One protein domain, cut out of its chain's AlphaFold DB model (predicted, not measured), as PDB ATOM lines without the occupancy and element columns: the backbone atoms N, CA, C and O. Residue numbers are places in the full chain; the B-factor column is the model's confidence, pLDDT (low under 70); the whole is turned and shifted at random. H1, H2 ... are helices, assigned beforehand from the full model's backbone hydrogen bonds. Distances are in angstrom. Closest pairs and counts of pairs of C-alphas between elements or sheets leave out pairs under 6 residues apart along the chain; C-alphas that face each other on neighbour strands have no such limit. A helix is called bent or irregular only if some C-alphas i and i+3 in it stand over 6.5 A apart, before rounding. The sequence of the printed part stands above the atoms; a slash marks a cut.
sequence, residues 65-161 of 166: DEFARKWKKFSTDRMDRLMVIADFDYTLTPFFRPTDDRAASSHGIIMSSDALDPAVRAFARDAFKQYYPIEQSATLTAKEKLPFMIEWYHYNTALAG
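AT A GLANCE: This is residues 65 to 161 of the 166 residues of an uncharacterized protein of Nothophytophthora sp. Chile5 (UniProt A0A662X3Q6). A hairpin of two long helices, H3 and H4, lying side by side, has the short helix H2 packed on the first part of H3, while a lone helix, H1, lies far off at the other end of a long strand-free link. Residues 65 to 73 of H1 and residues 75 to 81 stick out at that far end, and the long link, residues 77 to 105, runs from there to H2. The printed part has 97 residues with four named helices, in the order H1, H2, H3, H4, and no named strand; the class is all helix. It is only just extended, close to loose, with a radius of gyration of the C-alphas of 18.8 A, and it spans 55 by 32 by 30 A.

HOW THE PARTS SIT: The longest helix, H3, residues 118 to 136, touches H4, residues 142 to 159. They form a helical hairpin, running opposite ways at a shallow tilt of 9 degrees, and their closest C-alphas, those of Glu 135 and Lys 145, are 6.5 A apart. H2, residues 106 to 111, touches H3 at residues 120 to 125 alone, with the closest C-alphas, those of Met 111 and Arg 121, 5.7 A apart. This pair is a helical hairpin too, running opposite ways at a steep tilt of 38 degrees. H2 and H4 are apart. H1, residues 65 to 76, touches no helix. In H1 and H2 every O i to N i+4 pair is within hydrogen-bond range; in H3 it is 13 of 15 and in H4 12 of 14.

IN THESE COORDINATES: H3 begins with C-alpha 118 at (156.046, 170.206, 166.058) and is 26.7 A from first to last C-alpha. It has a kink of 33 degrees near residue 130 and is only just irregular, with C-alphas 130 and 133 6.7 A apart. H4, 25.5 A long, ends with C-alpha 159 at (150.175, 160.386, 170.464); it too is only just irregular, with C-alphas 144 and 147 6.9 A apart. H2 measures 9.0 A. H1 begins with C-alpha 65 at (180.908, 122.677, 166.608) and is 16.6 A long.

THE WHOLE: The two C-alphas farthest apart, those of Thr 76 and Ala 119, are 55.5 A from each other. The printed part has no cut. The link from H1 to H2 is long, residues 77 to 105; the link from H2 to H3 is short and that from H3 to H4 is tight. Without the stretches that stand free, residues 65 to 73, 75 to 81 and 138 to 143, the body spans 49 by 34 by 25 A. Mean pLDDT of the printed part is 91.4, and residues 159 to 161 are under 70.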
ATOM      1  N   ASP A  65     181.357 124.025 166.964       98.00
ATOM      2  CA  ASP A  65     180.908 122.677 166.608       98.00
ATOM      3  C   ASP A  65     179.390 122.649 166.405       98.00
ATOM      4  O   ASP A  65     178.882 122.110 165.411       98.00
ATOM      5  N   GLU A  66     178.642 123.305 167.297       97.56
ATOM      6  CA  GLU A  66     177.198 123.457 167.138       97.56
ATOM      7  C   GLU A  66     176.859 124.280 165.885       97.56
ATOM      8  O   GLU A  66     175.930 123.929 165.141       97.56
ATOM      9  N   PHE A  67     177.624 125.344 165.619       96.44
ATOM     10  CA  PHE A  67     177.493 126.139 164.400       96.44
ATOM     11  C   PHE A  67     177.716 125.282 163.148       96.44
ATOM     12  O   PHE A  67     176.848 125.251 162.274       96.44
ATOM     13  N   ALA A  68     178.820 124.531 163.078       96.75
ATOM     14  CA  ALA A  68     179.142 123.674 161.938       96.75
ATOM     15  C   ALA A  68     178.057 122.611 161.690       96.75
ATOM     16  O   ALA A  68     177.683 122.352 160.543       96.75
ATOM     17  N   ARG A  69     177.486 122.040 162.759       97.06
ATOM     18  CA  ARG A  69     176.372 121.086 162.667       97.06
ATOM     19  C   ARG A  69     175.110 121.720 162.072       97.06
ATOM     20  O   ARG A  69     174.478 121.110 161.207       97.06
ATOM     21  N   LYS A  70     174.731 122.924 162.520       95.81
ATOM     22  CA  LYS A  70     173.576 123.671 161.977       95.81
ATOM     23  C   LYS A  70     173.820 124.081 160.522       95.81
ATOM     24  O   LYS A  70     172.950 123.866 159.684       95.81
ATOM     25  N   TRP A  71     175.013 124.589 160.215       94.44
ATOM     26  CA  TRP A  71     175.422 124.968 158.862       94.44
ATOM     27  C   TRP A  71     175.347 123.795 157.886       94.44
ATOM     28  O   TRP A  71     174.740 123.919 156.827       94.44
ATOM     29  N   LYS A  72     175.889 122.629 158.270       95.81
ATOM     30  CA  LYS A  72     175.820 121.411 157.454       95.81
ATOM     31  C   LYS A  72     174.378 121.041 157.115       95.81
ATOM     32  O   LYS A  72     174.110 120.681 155.981       95.81
ATOM     33  N   LYS A  73     173.448 121.162 158.068       94.06
ATOM     34  CA  LYS A  73     172.027 120.904 157.806       94.06
ATOM     35  C   LYS A  73     171.462 121.865 156.756       94.06
ATOM     36  O   LYS A  73     170.819 121.411 155.817       94.06
ATOM     37  N   PHE A  74     171.728 123.167 156.886       92.81
ATOM     38  CA  PHE A  74     171.252 124.164 155.922       92.81
ATOM     39  C   PHE A  74     171.846 123.986 154.522       92.81
ATOM     40  O   PHE A  74     171.152 124.245 153.545       92.81
ATOM     41  N   SER A  75     173.101 123.543 154.410       91.94
ATOM     42  CA  SER A  75     173.755 123.354 153.112       91.94
ATOM     43  C   SER A  75     173.393 122.038 152.416       91.94
ATOM     44  O   SER A  75     173.579 121.937 151.204       91.94
ATOM     45  N   THR A  76     172.892 121.036 153.147       94.00
ATOM     46  CA  THR A  76     172.486 119.740 152.576       94.00
ATOM     47  C   THR A  76     170.989 119.614 152.329       94.00
ATOM     48  O   THR A  76     170.583 118.857 151.447       94.00
ATOM     49  N   ASP A  77     170.163 120.299 153.120       93.81
ATOM     50  CA  ASP A  77     168.715 120.292 152.927       93.81
ATOM     51  C   ASP A  77     168.321 121.127 151.697       93.81
ATOM     52  O   ASP A  77     169.069 121.961 151.186       93.81
ATOM     53  N   ARG A  78     167.116 120.877 151.187       90.94
ATOM     54  CA  ARG A  78     166.578 121.596 150.033       90.94
ATOM     55  C   ARG A  78     165.985 122.949 150.433       90.94
ATOM     56  O   ARG A  78     165.510 123.133 151.552       90.94
ATOM     57  N   MET A  79     165.947 123.870 149.470       89.19
ATOM     58  CA  MET A  79     165.442 125.236 149.662       89.19
ATOM     59  C   MET A  79     163.962 125.289 150.074       89.19
ATOM     60  O   MET A  79     163.566 126.191 150.801       89.19
ATOM     61  N   ASP A  80     163.155 124.293 149.686       93.31
ATOM     62  CA  ASP A  80     161.741 124.157 150.081       93.31
ATOM     63  C   ASP A  80     161.545 123.909 151.590       93.31
ATOM     64  O   ASP A  80     160.418 123.921 152.078       93.31
ATOM     65  N   ARG A  81     162.634 123.699 152.339       91.94
ATOM     66  CA  ARG A  81     162.639 123.547 153.800       91.94
ATOM     67  C   ARG A  81     163.216 124.754 154.536       91.94
ATOM     68  O   ARG A  81     163.246 124.743 155.767       91.94
ATOM     69  N   LEU A  82     163.709 125.762 153.816       92.88
ATOM     70  CA  LEU A  82     164.295 126.953 154.417       92.88
ATOM     71  C   LEU A  82     163.201 127.985 154.714       92.88
ATOM     72  O   LEU A  82     162.491 128.429 153.818       92.88
ATOM     73  N   MET A  83     163.116 128.404 155.974       94.25
ATOM     74  CA  MET A  83     162.310 129.543 156.406       94.25
ATOM     75  C   MET A  83     163.236 130.591 157.010       94.25
ATOM     76  O   MET A  83     164.064 130.273 157.865       94.25
ATOM     77  N   VAL A  84     163.080 131.837 156.572       94.12
ATOM     78  CA  VAL A  84     163.812 132.983 157.113       94.12
ATOM     79  C   VAL A  84     162.842 133.812 157.941       94.12
ATOM     80  O   VAL A  84     161.817 134.257 157.433       94.12
ATOM     81  N   ILE A  85     163.174 134.013 159.213       96.44
ATOM     82  CA  ILE A  85     162.514 134.968 160.101       96.44
ATOM     83  C   ILE A  85     163.584 135.988 160.468       96.44
ATOM     84  O   ILE A  85     164.632 135.611 160.993       96.44
ATOM     85  N   ALA A  86     163.338 137.253 160.145       96.19
ATOM     86  CA  ALA A  86     164.265 138.342 160.400       96.19
ATOM     87  C   ALA A  86     163.527 139.509 161.053       96.19
ATOM     88  O   ALA A  86     162.376 139.788 160.717       96.19
ATOM     89  N   ASP A  87     164.217 140.171 161.974       97.06
ATOM     90  CA  ASP A  87     163.845 141.498 162.450       97.06
ATOM     91  C   ASP A  87     164.090 142.550 161.350       97.06
ATOM     92  O   ASP A  87     164.777 142.273 160.362       97.06
ATOM     93  N   PHE A  88     163.524 143.749 161.490       96.44
ATOM     94  CA  PHE A  88     163.609 144.808 160.486       96.44
ATOM     95  C   PHE A  88     164.648 145.872 160.841       96.44
ATOM     96  O   PHE A  88     165.668 145.990 160.149       96.44
ATOM     97  N   ASP A  89     164.394 146.642 161.902       95.06
ATOM     98  CA  ASP A  89     165.212 147.794 162.264       95.06
ATOM     99  C   ASP A  89     166.622 147.355 162.652       95.06
ATOM    100  O   ASP A  89     166.820 146.475 163.482       95.06
ATOM    101  N   TYR A  90     167.620 147.948 162.002       93.44
ATOM    102  CA  TYR A  90     169.038 147.669 162.223       93.44
ATOM    103  C   TYR A  90     169.495 146.229 161.915       93.44
ATOM    104  O   TYR A  90     170.670 145.908 162.104       93.44
ATOM    105  N   THR A  91     168.594 145.386 161.399       94.38
ATOM    106  CA  THR A  91     168.880 144.043 160.877       94.38
ATOM    107  C   THR A  91     168.823 144.038 159.349       94.38
ATOM    108  O   THR A  91     169.817 143.731 158.691       94.38
ATOM    109  N   LEU A  92     167.671 144.397 158.771       96.50
ATOM    110  CA  LEU A  92     167.507 144.586 157.324       96.50
ATOM    111  C   LEU A  92     167.804 146.028 156.906       96.50
ATOM    112  O   LEU A  92     168.188 146.273 155.760       96.50
ATOM    113  N   THR A  93     167.647 146.978 157.828       94.88
ATOM    114  CA  THR A  93     168.086 148.363 157.655       94.88
ATOM    115  C   THR A  93     169.472 148.567 158.282       94.88
ATOM    116  O   THR A  93     169.845 147.857 159.215       94.88
ATOM    117  N   PRO A  94     170.300 149.492 157.764       91.62
ATOM    118  CA  PRO A  94     171.639 149.711 158.301       91.62
ATOM    119  C   PRO A  94     171.586 150.375 159.684       91.62
ATOM    120  O   PRO A  94     170.734 151.220 159.927       91.62
ATOM    121  N   PHE A  95     172.542 150.056 160.562       91.50
ATOM    122  CA  PHE A  95     172.696 150.736 161.859       91.50
ATOM    123  C   PHE A  95     173.311 152.142 161.725       91.50
ATOM    124  O   PHE A  95     172.895 153.079 162.405       91.50
ATOM    125  N   PHE A  96     174.270 152.312 160.809       91.56
ATOM    126  CA  PHE A  96     174.910 153.598 160.512       91.56
ATOM    127  C   PHE A  96     174.622 154.023 159.075       91.56
ATOM    128  O   PHE A  96     174.614 153.200 158.156       91.56
ATOM    129  N   ARG A  97     174.429 155.324 158.873       89.19
ATOM    130  CA  ARG A  97     174.350 155.930 157.545       89.19
ATOM    131  C   ARG A  97     175.736 155.973 156.889       89.19
ATOM    132  O   ARG A  97     176.746 155.878 157.583       89.19
ATOM    133  N   PRO A  98     175.821 156.193 155.563       87.06
ATOM    134  CA  PRO A  98     177.102 156.432 154.889       87.06
ATOM    135  C   PRO A  98     177.886 157.641 155.426       87.06
ATOM    136  O   PRO A  98     179.081 157.753 155.188       87.06
ATOM    137  N   THR A  99     177.206 158.549 156.125       88.38
ATOM    138  CA  THR A  99     177.764 159.702 156.843       88.38
ATOM    139  C   THR A  99     178.298 159.359 158.240       88.38
ATOM    140  O   THR A  99     178.645 160.266 158.988       88.38
ATOM    141  N   ASP A 100     178.372 158.067 158.581       85.12
ATOM    142  CA  ASP A 100     178.876 157.491 159.840       85.12
ATOM    143  C   ASP A 100     178.109 157.864 161.113       85.12
ATOM    144  O   ASP A 100     178.511 157.502 162.220       85.12
ATOM    145  N   ASP A 101     176.974 158.533 160.964       87.12
ATOM    146  CA  ASP A 101     176.047 158.797 162.047       87.12
ATOM    147  C   ASP A 101     174.910 157.761 162.077       87.12
ATOM    148  O   ASP A 101     174.712 156.964 161.149       87.12
ATOM    149  N   ARG A 102     174.156 157.763 163.171       87.81
ATOM    150  CA  ARG A 102     173.141 156.755 163.447       87.81
ATOM    151  C   ARG A 102     171.954 156.811 162.486       87.81
ATOM    152  O   ARG A 102     171.357 157.860 162.247       87.81
ATOM    153  N   ALA A 103     171.578 155.652 161.953       91.94
ATOM    154  CA  ALA A 103     170.379 155.524 161.140       91.94
ATOM    155  C   ALA A 103     169.107 155.586 162.003       91.94
ATOM    156  O   ALA A 103     169.076 155.134 163.153       91.94
ATOM    157  N   ALA A 104     168.034 156.129 161.430       92.00
ATOM    158  CA  ALA A 104     166.726 156.142 162.072       92.00
ATOM    159  C   ALA A 104     166.080 154.750 162.013       92.00
ATOM    160  O   ALA A 104     166.182 154.065 160.995       92.00
ATOM    161  N   SER A 105     165.388 154.367 163.086       93.38
ATOM    162  CA  SER A 105     164.455 153.240 163.064       93.38
ATOM    163  C   SER A 105     163.192 153.601 162.277       93.38
ATOM    164  O   SER A 105     162.922 154.779 162.020       93.38
ATOM    165  N   SER A 106     162.376 152.602 161.950       93.94
ATOM    166  CA  SER A 106     161.051 152.770 161.348       93.94
ATOM    167  C   SER A 106     160.195 153.789 162.111       93.94
ATOM    168  O   SER A 106     159.636 154.714 161.518       93.94
ATOM    169  N   HIS A 107     160.180 153.693 163.442       90.25
ATOM    170  CA  HIS A 107     159.489 154.638 164.315       90.25
ATOM    171  C   HIS A 107     160.120 156.037 164.277       90.25
ATOM    172  O   HIS A 107     159.413 157.041 164.173       90.25
ATOM    173  N   GLY A 108     161.454 156.116 164.306       90.62
ATOM    174  CA  GLY A 108     162.188 157.380 164.242       90.62
ATOM    175  C   GLY A 108     161.943 158.153 162.943       90.62
ATOM    176  O   GLY A 108     161.856 159.381 162.970       90.62
ATOM    177  N   ILE A 109     161.770 157.457 161.814       92.25
ATOM    178  CA  ILE A 109     161.412 158.078 160.527       92.25
ATOM    179  C   ILE A 109     160.054 158.779 160.624       92.25
ATOM    180  O   ILE A 109     159.922 159.921 160.186       92.25
ATOM    181  N   ILE A 110     159.053 158.129 161.222       90.44
ATOM    182  CA  ILE A 110     157.717 158.719 161.372       90.44
ATOM    183  C   ILE A 110     157.771 159.899 162.346       90.44
ATOM    184  O   ILE A 110     157.333 160.993 162.000       90.44
ATOM    185  N   MET A 111     158.373 159.712 163.523       88.44
ATOM    186  CA  MET A 111     158.386 160.719 164.594       88.44
ATOM    187  C   MET A 111     159.258 161.946 164.310       88.44
ATOM    188  O   MET A 111     159.134 162.962 164.990       88.44
ATOM    189  N   SER A 112     160.120 161.885 163.295       87.12
ATOM    190  CA  SER A 112     160.894 163.038 162.821       87.12
ATOM    191  C   SER A 112     160.277 163.736 161.605       87.12
ATOM    192  O   SER A 112     160.767 164.794 161.211       87.12
ATOM    193  N   SER A 113     159.202 163.188 161.030       90.56
ATOM    194  CA  SER A 113     158.568 163.711 159.819       90.56
ATOM    195  C   SER A 113     157.962 165.095 160.035       90.56
ATOM    196  O   SER A 113     157.140 165.282 160.929       90.56
ATOM    197  N   ASP A 114     158.273 166.047 159.155       91.88
ATOM    198  CA  ASP A 114     157.685 167.395 159.163       91.88
ATOM    199  C   ASP A 114     156.163 167.412 158.928       91.88
ATOM    200  O   ASP A 114     155.523 168.442 159.123       91.88
ATOM    201  N   ALA A 115     155.570 166.273 158.552       91.25
ATOM    202  CA  ALA A 115     154.121 166.105 158.488       91.25
ATOM    203  C   ALA A 115     153.451 166.038 159.876       91.25
ATOM    204  O   ALA A 115     152.237 166.206 159.968       91.25
ATOM    205  N   LEU A 116     154.214 165.771 160.943       87.62
ATOM    206  CA  LEU A 116     153.709 165.758 162.314       87.62
ATOM    207  C   LEU A 116     153.767 167.149 162.946       87.62
ATOM    208  O   LEU A 116     154.702 167.926 162.717       87.62
ATOM    209  N   ASP A 117     152.803 167.414 163.831       90.38
ATOM    210  CA  ASP A 117     152.799 168.619 164.654       90.38
ATOM    211  C   ASP A 117     154.153 168.771 165.386       90.38
ATOM    212  O   ASP A 117     154.659 167.800 165.968       90.38
ATOM    213  N   PRO A 118     154.784 169.963 165.362       92.00
ATOM    214  CA  PRO A 118     156.046 170.206 166.058       92.00
ATOM    215  C   PRO A 118     156.046 169.792 167.536       92.00
ATOM    216  O   PRO A 118     157.075 169.327 168.030       92.00
ATOM    217  N   ALA A 119     154.917 169.920 168.237       89.81
ATOM    218  CA  ALA A 119     154.774 169.503 169.627       89.81
ATOM    219  C   ALA A 119     154.842 167.975 169.780       89.81
ATOM    220  O   ALA A 119     155.516 167.486 170.686       89.81
ATOM    221  N   VAL A 120     154.232 167.215 168.863       88.50
ATOM    222  CA  VAL A 120     154.303 165.740 168.850       88.50
ATOM    223  C   VAL A 120     155.737 165.279 168.601       88.50
ATOM    224  O   VAL A 120     156.244 164.415 169.313       88.50
ATOM    225  N   ARG A 121     156.440 165.909 167.652       90.06
ATOM    226  CA  ARG A 121     157.859 165.613 167.390       90.06
ATOM    227  C   ARG A 121     158.747 165.922 168.590       90.06
ATOM    228  O   ARG A 121     159.661 165.160 168.905       90.06
ATOM    229  N   ALA A 122     158.493 167.050 169.254       90.56
ATOM    230  CA  ALA A 122     159.222 167.432 170.453       90.56
ATOM    231  C   ALA A 122     159.021 166.406 171.571       90.56
ATOM    232  O   ALA A 122     160.007 165.938 172.135       90.56
ATOM    233  N   PHE A 123     157.775 165.995 171.806       88.94
ATOM    234  CA  PHE A 123     157.466 164.953 172.773       88.94
ATOM    235  C   PHE A 123     158.160 163.632 172.427       88.94
ATOM    236  O   PHE A 123     158.834 163.063 173.278       88.94
ATOM    237  N   ALA A 124     158.033 163.145 171.188       89.25
ATOM    238  CA  ALA A 124     158.595 161.855 170.786       89.25
ATOM    239  C   ALA A 124     160.119 161.812 170.974       89.25
ATOM    240  O   ALA A 124     160.677 160.821 171.447       89.25
ATOM    241  N   ARG A 125     160.801 162.923 170.671       90.31
ATOM    242  CA  ARG A 125     162.230 163.092 170.949       90.31
ATOM    243  C   ARG A 125     162.532 163.020 172.447       90.31
ATOM    244  O   ARG A 125     163.526 162.411 172.831       90.31
ATOM    245  N   ASP A 126     161.727 163.664 173.283       92.38
ATOM    246  CA  ASP A 126     161.973 163.715 174.725       92.38
ATOM    247  C   ASP A 126     161.681 162.355 175.385       92.38
ATOM    248  O   ASP A 126     162.481 161.884 176.193       92.38
ATOM    249  N   ALA A 127     160.640 161.648 174.933       91.81
ATOM    250  CA  ALA A 127     160.385 160.257 175.295       91.81
ATOM    251  C   ALA A 127     161.550 159.343 174.876       91.81
ATOM    252  O   ALA A 127     162.042 158.561 175.685       91.81
ATOM    253  N   PHE A 128     162.059 159.473 173.644       92.19
ATOM    254  CA  PHE A 128     163.229 158.708 173.201       92.19
ATOM    255  C   PHE A 128     164.435 158.936 174.120       92.19
ATOM    256  O   PHE A 128     165.046 157.972 174.576       92.19
ATOM    257  N   LYS A 129     164.744 160.190 174.470       92.81
ATOM    258  CA  LYS A 129     165.850 160.517 175.390       92.81
ATOM    259  C   LYS A 129     165.691 159.887 176.775       92.81
ATOM    260  O   LYS A 129     166.694 159.568 177.405       92.81
ATOM    261  N   GLN A 130     164.461 159.722 177.248       93.94
ATOM    262  CA  GLN A 130     164.179 159.106 178.541       93.94
ATOM    263  C   GLN A 130     164.296 157.578 178.496       93.94
ATOM    264  O   GLN A 130     164.938 156.982 179.361       93.94
ATOM    265  N   TYR A 131     163.668 156.936 177.512       95.75
ATOM    266  CA  TYR A 131     163.487 155.484 177.508       95.75
ATOM    267  C   TYR A 131     164.595 154.722 176.779       95.75
ATOM    268  O   TYR A 131     164.919 153.602 177.176       95.75
ATOM    269  N   TYR A 132     165.228 155.320 175.769       94.12
ATOM    270  CA  TYR A 132     166.280 154.655 175.001       94.12
ATOM    271  C   TYR A 132     167.496 154.236 175.860       94.12
ATOM    272  O   TYR A 132     167.954 153.096 175.738       94.12
ATOM    273  N   PRO A 133     167.991 155.050 176.817       95.88
ATOM    274  CA  PRO A 133     169.052 154.604 177.727       95.88
ATOM    275  C   PRO A 133     168.644 153.413 178.612       95.88
ATOM    276  O   PRO A 133     169.482 152.581 178.964       95.88
ATOM    277  N   ILE A 134     167.357 153.302 178.961       96.88
ATOM    278  CA  ILE A 134     166.818 152.182 179.748       96.88
ATOM    279  C   ILE A 134     166.801 150.908 178.895       96.88
ATOM    280  O   ILE A 134     167.248 149.856 179.359       96.88
ATOM    281  N   GLU A 135     166.348 151.008 177.641       95.31
ATOM    282  CA  GLU A 135     166.367 149.913 176.662       95.31
ATOM    283  C   GLU A 135     167.782 149.339 176.506       95.31
ATOM    284  O   GLU A 135     167.995 148.129 176.640       95.31
ATOM    285  N   GLN A 136     168.771 150.217 176.337       94.38
ATOM    286  CA  GLN A 136     170.161 149.842 176.081       94.38
ATOM    287  C   GLN A 136     170.959 149.454 177.326       94.38
ATOM    288  O   GLN A 136     172.079 148.959 177.202       94.38
ATOM    289  N   SER A 137     170.414 149.658 178.528       95.50
ATOM    290  CA  SER A 137     171.154 149.452 179.774       95.50
ATOM    291  C   SER A 137     171.729 148.032 179.888       95.50
ATOM    292  O   SER A 137     170.997 147.046 179.842       95.50
ATOM    293  N   ALA A 138     173.040 147.908 180.089       95.44
ATOM    294  CA  ALA A 138     173.685 146.616 180.337       95.44
ATOM    295  C   ALA A 138     173.519 146.124 181.789       95.44
ATOM    296  O   ALA A 138     173.858 144.980 182.086       95.44
ATOM    297  N   THR A 139     173.031 146.979 182.696       97.00
ATOM    298  CA  THR A 139     172.893 146.666 184.128       97.00
ATOM    299  C   THR A 139     171.501 146.166 184.495       97.00
ATOM    300  O   THR A 139     171.376 145.355 185.408       97.00
ATOM    301  N   LEU A 140     170.463 146.621 183.787       96.44
ATOM    302  CA  LEU A 140     169.083 146.205 184.026       96.44
ATOM    303  C   LEU A 140     168.771 144.879 183.328       96.44
ATOM    304  O   LEU A 140     169.112 144.663 182.163       96.44
ATOM    305  N   THR A 141     168.040 144.009 184.016       97.44
ATOM    306  CA  THR A 141     167.500 142.780 183.436       97.44
ATOM    307  C   THR A 141     166.329 143.073 182.498       97.44
ATOM    308  O   THR A 141     165.645 144.092 182.608       97.44
ATOM    309  N   ALA A 142     166.021 142.136 181.597       95.38
ATOM    310  CA  ALA A 142     164.861 142.257 180.710       95.38
ATOM    311  C   ALA A 142     163.541 142.454 181.483       95.38
ATOM    312  O   ALA A 142     162.686 143.225 181.055       95.38
ATOM    313  N   LYS A 143     163.392 141.805 182.647       96.94
ATOM    314  CA  LYS A 143     162.201 141.930 183.498       96.94
ATOM    315  C   LYS A 143     162.062 143.332 184.097       96.94
ATOM    316  O   LYS A 143     160.949 143.832 184.198       96.94
ATOM    317  N   GLU A 144     163.174 143.953 184.480       97.56
ATOM    318  CA  GLU A 144     163.188 145.320 185.019       97.56
ATOM    319  C   GLU A 144     162.934 146.365 183.931       97.56
ATOM    320  O   GLU A 144     162.269 147.362 184.192       97.56
ATOM    321  N   LYS A 145     163.403 146.123 182.700       97.38
ATOM    322  CA  LYS A 145     163.165 147.012 181.549       97.38
ATOM    323  C   LYS A 145     161.735 146.948 181.019       97.38
ATOM    324  O   LYS A 145     161.212 147.959 180.561       97.38
ATOM    325  N   LEU A 146     161.114 145.768 181.060       96.50
ATOM    326  CA  LEU A 146     159.807 145.503 180.458       96.50
ATOM    327  C   LEU A 146     158.720 146.551 180.778       96.50
ATOM    328  O   LEU A 146     158.105 147.025 179.823       96.50
ATOM    329  N   PRO A 147     158.471 146.956 182.042       97.06
ATOM    330  CA  PRO A 147     157.445 147.959 182.331       97.06
ATOM    331  C   PRO A 147     157.708 149.300 181.630       97.06
ATOM    332  O   PRO A 147     156.771 149.898 181.112       97.06
ATOM    333  N   PHE A 148     158.969 149.729 181.534       96.94
ATOM    334  CA  PHE A 148     159.339 150.967 180.843       96.94
ATOM    335  C   PHE A 148     159.147 150.868 179.328       96.94
ATOM    336  O   PHE A 148     158.736 151.837 178.702       96.94
ATOM    337  N   MET A 149     159.414 149.703 178.727       96.38
ATOM    338  CA  MET A 149     159.188 149.498 177.291       96.38
ATOM    339  C   MET A 149     157.695 149.513 176.953       96.38
ATOM    340  O   MET A 149     157.304 150.126 175.965       96.38
ATOM    341  N   ILE A 150     156.856 148.898 177.795       94.56
ATOM    342  CA  ILE A 150     155.393 148.948 177.643       94.56
ATOM    343  C   ILE A 150     154.907 150.395 177.737       94.56
ATOM    344  O   ILE A 150     154.171 150.858 176.869       94.56
ATOM    345  N   GLU A 151     155.357 151.114 178.766       94.19
ATOM    346  CA  GLU A 151     154.997 152.513 178.975       94.19
ATOM    347  C   GLU A 151     155.394 153.378 177.767       94.19
ATOM    348  O   GLU A 151     154.574 154.122 177.231       94.19
ATOM    349  N   TRP A 152     156.621 153.216 177.271       93.50
ATOM    350  CA  TRP A 152     157.117 153.958 176.118       93.50
ATOM    351  C   TRP A 152     156.317 153.680 174.840       93.50
ATOM    352  O   TRP A 152     155.936 154.615 174.129       93.50
ATOM    353  N   TYR A 153     156.009 152.410 174.555       89.94
ATOM    354  CA  TYR A 153     155.189 152.041 173.399       89.94
ATOM    355  C   TYR A 153     153.769 152.608 173.499       89.94
ATOM    356  O   TYR A 153     153.236 153.092 172.498       89.94
ATOM    357  N   HIS A 154     153.168 152.610 174.691       87.75
ATOM    358  CA  HIS A 154     151.854 153.216 174.916       87.75
ATOM    359  C   HIS A 154     151.875 154.735 174.713       87.75
ATOM    360  O   HIS A 154     151.006 155.268 174.025       87.75
ATOM    361  N   TYR A 155     152.889 155.441 175.228       83.25
ATOM    362  CA  TYR A 155     153.012 156.885 175.008       83.25
ATOM    363  C   TYR A 155     153.109 157.237 173.521       83.25
ATOM    364  O   TYR A 155     152.402 158.127 173.052       83.25
ATOM    365  N   ASN A 156     153.938 156.517 172.760       79.38
ATOM    366  CA  ASN A 156     154.112 156.793 171.333       79.38
ATOM    367  C   ASN A 156     152.866 156.457 170.495       79.38
ATOM    368  O   ASN A 156     152.613 157.112 169.484       79.38
ATOM    369  N   THR A 157     152.090 155.443 170.888       74.56
ATOM    370  CA  THR A 157     150.869 155.041 170.167       74.56
ATOM    371  C   THR A 157     149.694 155.971 170.449       74.56
ATOM    372  O   THR A 157     149.033 156.401 169.502       74.56
ATOM    373  N   ALA A 158     149.496 156.374 171.707       72.31
ATOM    374  CA  ALA A 158     148.458 157.333 172.086       72.31
ATOM    375  C   ALA A 158     148.629 158.688 171.371       72.31
ATOM    376  O   ALA A 158     147.657 159.302 170.932       72.31
ATOM    377  N   LEU A 159     149.872 159.137 171.175       62.22
ATOM    378  CA  LEU A 159     150.175 160.386 170.464       62.22
ATOM    379  C   LEU A 159     149.925 160.334 168.963       62.22
ATOM    380  O   LEU A 159     149.668 161.367 168.348       62.22
ATOM    381  N   ALA A 160     149.992 159.147 168.371       58.38
ATOM    382  CA  ALA A 160     149.678 158.951 166.965       58.38
ATOM    383  C   ALA A 160     148.156 158.908 166.702       58.38
ATOM    384  O   ALA A 160     147.748 158.661 165.569       58.38
ATOM    385  N   GLY A 161     147.318 159.161 167.720       58.12
ATOM    386  CA  GLY A 161     145.858 159.198 167.594       58.12
ATOM    387  C   GLY A 161     145.221 157.824 167.391       58.12
ATOM    388  O   GLY A 161     144.055 157.737 167.010       58.12
TER     389      GLY A 161